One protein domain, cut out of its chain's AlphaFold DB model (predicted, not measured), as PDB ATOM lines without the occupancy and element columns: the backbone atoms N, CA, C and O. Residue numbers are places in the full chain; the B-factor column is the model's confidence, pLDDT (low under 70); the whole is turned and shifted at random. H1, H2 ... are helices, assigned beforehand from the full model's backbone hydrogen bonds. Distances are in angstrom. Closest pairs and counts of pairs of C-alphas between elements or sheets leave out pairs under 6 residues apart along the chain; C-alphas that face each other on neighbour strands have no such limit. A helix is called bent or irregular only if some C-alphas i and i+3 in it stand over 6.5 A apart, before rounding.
ATOM      1  N   ARG A   5     125.997 151.778 169.902       82.94
ATOM      2  CA  ARG A   5     126.306 153.202 169.842       82.94
ATOM      3  C   ARG A   5     126.678 153.800 171.199       82.94
ATOM      4  O   ARG A   5     127.516 154.704 171.231       82.94
ATOM      5  N   ASP A   6     126.098 153.313 172.292       86.38
ATOM      6  CA  ASP A   6     126.349 153.838 173.639       86.38
ATOM      7  C   ASP A   6     127.787 153.566 174.104       86.38
ATOM      8  O   ASP A   6     128.324 154.293 174.940       86.38
ATOM      9  N   GLU A   7     128.452 152.570 173.514       88.25
ATOM     10  CA  GLU A   7     129.841 152.229 173.825       88.25
ATOM     11  C   GLU A   7     130.855 153.074 173.037       88.25
ATOM     12  O   GLU A   7     132.032 153.139 173.398       88.25
ATOM     13  N   ILE A   8     130.429 153.759 171.966       90.00
ATOM     14  CA  ILE A   8     131.324 154.541 171.095       90.00
ATOM     15  C   ILE A   8     132.153 155.559 171.889       90.00
ATOM     16  O   ILE A   8     133.368 155.575 171.690       90.00
ATOM     17  N   PRO A   9     131.586 156.382 172.800       92.50
ATOM     18  CA  PRO A   9     132.384 157.331 173.575       92.50
ATOM     19  C   PRO A   9     133.468 156.651 174.421       92.50
ATOM     20  O   PRO A   9     134.600 157.137 174.472       92.50
ATOM     21  N   GLN A  10     133.148 155.510 175.041       92.25
ATOM     22  CA  GLN A  10     134.097 154.724 175.833       92.25
ATOM     23  C   GLN A  10     135.229 154.187 174.952       92.25
ATOM     24  O   GLN A  10     136.408 154.347 175.276       92.25
ATOM     25  N   TRP A  11     134.889 153.610 173.799       92.12
ATOM     26  CA  TRP A  11     135.874 153.103 172.848       92.12
ATOM     27  C   TRP A  11     136.754 154.204 172.267       92.12
ATOM     28  O   TRP A  11     137.974 154.048 172.198       92.12
ATOM     29  N   THR A  12     136.175 155.352 171.920       92.31
ATOM     30  CA  THR A  12     136.925 156.528 171.474       92.31
ATOM     31  C   THR A  12     137.894 157.019 172.551       92.31
ATOM     32  O   THR A  12     139.042 157.327 172.224       92.31
ATOM     33  N   TRP A  13     137.486 157.042 173.824       93.75
ATOM     34  CA  TRP A  13     138.366 157.407 174.937       93.75
ATOM     35  C   TRP A  13     139.562 156.457 175.064       93.75
ATOM     36  O   TRP A  13     140.708 156.916 175.059       93.75
ATOM     37  N   TYR A  14     139.322 155.143 175.114       93.94
ATOM     38  CA  TYR A  14     140.408 154.169 175.243       93.94
ATOM     39  C   TYR A  14     141.350 154.173 174.040       93.94
ATOM     40  O   TYR A  14     142.562 154.110 174.230       93.94
ATOM     41  N   ASN A  15     140.827 154.328 172.820       94.25
ATOM     42  CA  ASN A  15     141.661 154.477 171.626       94.25
ATOM     43  C   ASN A  15     142.571 155.706 171.722       94.25
ATOM     44  O   ASN A  15     143.751 155.625 171.388       94.25
ATOM     45  N   GLY A  16     142.036 156.836 172.195       93.00
ATOM     46  CA  GLY A  16     142.822 158.042 172.434       93.00
ATOM     47  C   GLY A  16     143.949 157.781 173.430       93.00
ATOM     48  O   GLY A  16     145.116 157.986 173.100       93.00
ATOM     49  N   GLN A  17     143.616 157.261 174.616       94.25
ATOM     50  CA  GLN A  17     144.599 156.928 175.655       94.25
ATOM     51  C   GLN A  17     145.683 155.978 175.139       94.25
ATOM     52  O   GLN A  17     146.867 156.235 175.348       94.25
ATOM     53  N   PHE A  18     145.290 154.927 174.417       94.50
ATOM     54  CA  PHE A  18     146.217 153.974 173.817       94.50
ATOM     55  C   PHE A  18     147.216 154.668 172.885       94.50
ATOM     56  O   PHE A  18     148.418 154.464 173.024       94.50
ATOM     57  N   LEU A  19     146.742 155.516 171.966       94.12
ATOM     58  CA  LEU A  19     147.599 156.207 170.997       94.12
ATOM     59  C   LEU A  19     148.540 157.221 171.660       94.12
ATOM     60  O   LEU A  19     149.720 157.261 171.315       94.12
ATOM     61  N   PHE A  20     148.051 158.006 172.626       93.94
ATOM     62  CA  PHE A  20     148.890 158.965 173.354       93.94
ATOM     63  C   PHE A  20     149.973 158.260 174.173       93.94
ATOM     64  O   PHE A  20     151.144 158.628 174.098       93.94
ATOM     65  N   GLN A  21     149.605 157.215 174.916       93.62
ATOM     66  CA  GLN A  21     150.572 156.447 175.698       93.62
ATOM     67  C   GLN A  21     151.571 155.722 174.797       93.62
ATOM     68  O   GLN A  21     152.753 155.676 175.126       93.62
ATOM     69  N   PHE A  22     151.129 155.197 173.652       94.12
ATOM     70  CA  PHE A  22     152.012 154.527 172.700       94.12
ATOM     71  C   PHE A  22     153.110 155.472 172.200       94.12
ATOM     72  O   PHE A  22     154.289 155.126 172.260       94.12
ATOM     73  N   ASP A  23     152.749 156.692 171.793       93.62
ATOM     74  CA  ASP A  23     153.713 157.708 171.353       93.62
ATOM     75  C   ASP A  23     154.705 158.118 172.461       93.62
ATOM     76  O   ASP A  23     155.894 158.338 172.210       93.62
ATOM     77  N   GLU A  24     154.255 158.178 173.716       92.62
ATOM     78  CA  GLU A  24     155.160 158.397 174.846       92.62
ATOM     79  C   GLU A  24     156.134 157.233 175.062       92.62
ATOM     80  O   GLU A  24     157.315 157.463 175.344       92.62
ATOM     81  N   GLN A  25     155.664 155.990 174.937       91.94
ATOM     82  CA  GLN A  25     156.498 154.805 175.151       91.94
ATOM     83  C   GLN A  25     157.544 154.629 174.057       91.94
ATOM     84  O   GLN A  25     158.674 154.264 174.376       91.94
ATOM     85  N   LEU A  26     157.243 154.996 172.807       90.75
ATOM     86  CA  LEU A  26     158.246 155.026 171.736       90.75
ATOM     87  C   LEU A  26     159.452 155.910 172.089       90.75
ATOM     88  O   LEU A  26     160.572 155.622 171.672       90.75
ATOM     89  N   ARG A  27     159.241 156.972 172.878       92.62
ATOM     90  CA  ARG A  27     160.299 157.894 173.317       92.62
ATOM     91  C   ARG A  27     161.001 157.436 174.595       92.62
ATOM     92  O   ARG A  27     162.209 157.616 174.718       92.62
ATOM     93  N   LYS A  28     160.251 156.885 175.553       93.62
ATOM     94  CA  LYS A  28     160.762 156.524 176.889       93.62
ATOM     95  C   LYS A  28     161.364 155.118 176.944       93.62
ATOM     96  O   LYS A  28     162.371 154.928 177.615       93.62
ATOM     97  N   ASN A  29     160.760 154.155 176.249       93.25
ATOM     98  CA  ASN A  29     161.099 152.732 176.305       93.25
ATOM     99  C   ASN A  29     161.096 152.101 174.895       93.25
ATOM    100  O   ASN A  29     160.293 151.208 174.621       93.25
ATOM    101  N   PRO A  30     162.002 152.513 173.989       90.75
ATOM    102  CA  PRO A  30     161.978 152.088 172.585       90.75
ATOM    103  C   PRO A  30     162.208 150.581 172.368       90.75
ATOM    104  O   PRO A  30     161.939 150.074 171.285       90.75
ATOM    105  N   SER A  31     162.718 149.857 173.371       94.88
ATOM    106  CA  SER A  31     162.917 148.404 173.312       94.88
ATOM    107  C   SER A  31     161.681 147.591 173.706       94.88
ATOM    108  O   SER A  31     161.698 146.373 173.550       94.88
ATOM    109  N   GLN A  32     160.642 148.231 174.252       94.38
ATOM    110  CA  GLN A  32     159.405 147.550 174.620       94.38
ATOM    111  C   GLN A  32     158.692 147.061 173.359       94.38
ATOM    112  O   GLN A  32     158.483 147.813 172.405       94.38
ATOM    113  N   THR A  33     158.286 145.796 173.356       94.56
ATOM    114  CA  THR A  33     157.522 145.246 172.237       94.56
ATOM    115  C   THR A  33     156.091 145.783 172.239       94.56
ATOM    116  O   THR A  33     155.513 146.092 173.282       94.56
ATOM    117  N   VAL A  34     155.464 145.830 171.062       92.94
ATOM    118  CA  VAL A  34     154.052 146.232 170.925       92.94
ATOM    119  C   VAL A  34     153.130 145.346 171.774       92.94
ATOM    120  O   VAL A  34     152.166 145.840 172.355       92.94
ATOM    121  N   PHE A  35     153.438 144.050 171.877       93.56
ATOM    122  CA  PHE A  35     152.666 143.104 172.684       93.56
ATOM    123  C   PHE A  35     152.761 143.408 174.185       93.56
ATOM    124  O   PHE A  35     151.738 143.456 174.870       93.56
ATOM    125  N   GLU A  36     153.967 143.663 174.697       94.94
ATOM    126  CA  GLU A  36     154.169 144.066 176.094       94.94
ATOM    127  C   GLU A  36     153.467 145.389 176.398       94.94
ATOM    128  O   GLU A  36     152.768 145.494 177.405       94.94
ATOM    129  N   PHE A  37     153.600 146.382 175.513       94.81
ATOM    130  CA  PHE A  37     152.899 147.656 175.649       94.81
ATOM    131  C   PHE A  37     151.380 147.459 175.727       94.81
ATOM    132  O   PHE A  37     150.740 147.983 176.637       94.81
ATOM    133  N   TYR A  38     150.806 146.674 174.813       94.50
ATOM    134  CA  TYR A  38     149.368 146.413 174.769       94.50
ATOM    135  C   TYR A  38     148.857 145.776 176.069       94.50
ATOM    136  O   TYR A  38     147.875 146.249 176.639       94.50
ATOM    137  N   ASN A  39     149.550 144.760 176.590       93.94
ATOM    138  CA  ASN A  39     149.164 144.121 177.852       93.94
ATOM    139  C   ASN A  39     149.318 145.059 179.057       93.94
ATOM    140  O   ASN A  39     148.466 145.058 179.946       93.94
ATOM    141  N   ASN A  40     150.360 145.892 179.075       94.25
ATOM    142  CA  ASN A  40     150.548 146.903 180.116       94.25
ATOM    143  C   ASN A  40     149.436 147.956 180.085       94.25
ATOM    144  O   ASN A  40     148.900 148.305 181.136       94.25
ATOM    145  N   PHE A  41     149.040 148.410 178.891       95.06
ATOM    146  CA  PHE A  41     147.896 149.301 178.714       95.06
ATOM    147  C   PHE A  41     146.622 148.659 179.267       95.06
ATOM    148  O   PHE A  41     145.983 149.244 180.141       95.06
ATOM    149  N   LEU A  42     146.292 147.438 178.833       94.75
ATOM    150  CA  LEU A  42     145.110 146.721 179.315       94.75
ATOM    151  C   LEU A  42     145.112 146.561 180.837       94.75
ATOM    152  O   LEU A  42     144.082 146.768 181.469       94.75
ATOM    153  N   SER A  43     146.255 146.218 181.430       94.12
ATOM    154  CA  SER A  43     146.404 146.106 182.884       94.12
ATOM    155  C   SER A  43     146.154 147.449 183.581       94.12
ATOM    156  O   SER A  43     145.362 147.519 184.515       94.12
ATOM    157  N   SER A  44     146.741 148.540 183.071       93.31
ATOM    158  CA  SER A  44     146.590 149.892 183.639       93.31
ATOM    159  C   SER A  44     145.163 150.440 183.589       93.31
ATOM    160  O   SER A  44     144.819 151.321 184.369       93.31
ATOM    161  N   GLN A  45     144.356 149.949 182.645       93.19
ATOM    162  CA  GLN A  45     142.960 150.338 182.462       93.19
ATOM    163  C   GLN A  45     141.982 149.332 183.093       93.19
ATOM    164  O   GLN A  45     140.779 149.474 182.906       93.19
ATOM    165  N   GLU A  46     142.484 148.309 183.794       93.75
ATOM    166  CA  GLU A  46     141.684 147.227 184.392       93.75
ATOM    167  C   GLU A  46     140.895 146.390 183.359       93.75
ATOM    168  O   GLU A  46     139.854 145.808 183.651       93.75
TER     169      GLU A  46
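What this domain is: This is residues 5 to 46 of the 169 residues of an uncharacterized protein of Ignavibacteriales bacterium (UniProt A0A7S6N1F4). One long helix, H1, is followed by a tight turn of the chain, which folds back so that a shorter helix, H2, crosses over the second half of H1 at a steep angle. The first part of H1, residues 5 to 13, sticks out as a free arm beyond this body. The printed part has 42 residues with two named helices, H1 then H2, and no named strand; the class is all helix. It is loose, with a radius of gyration of the C-alphas of 11.5 A, and spans 37 by 17 by 13 A, the arm adding to the length.

How they stand to each other: H1, residues 5 to 28, is irregular, but only just: C-alphas 6 and 9 are 7.0 A apart, and its line is a rough one. Residues 5 to 13 of H1 stand free. A tight link of 5 residues joins H1 to H2, residues 34 to 44. The two helices are close but not clearly touching, with 2 pairs of C-alphas within 8 A. Their closest C-alphas, those of Phe 18 and Phe 41, are 7.0 A apart. The helices run opposite ways at a steep tilt of 58 degrees, and their centres are 11.9 A apart. In H2 every O i to N i+4 pair is within hydrogen-bond range; in H1, 17 of 20 are.

Where its parts are: H1 begins at C-alpha 5, (126.306, 153.202, 169.842), and ends at C-alpha 28, (160.762, 156.524, 176.889), 35.3 A away. H2 runs 15.2 A from C-alpha 34 to C-alpha 44, at (146.590, 149.892, 183.639).

The domain as a whole: The two C-alphas farthest apart, those of Arg 5 and Ser 31, are 37.1 A apart. Without residues 5 to 13, the body spans 24 by 16 by 11 A. The printed part has no cut and no long link. Its mean pLDDT is 92.9, and no printed residue is under 70.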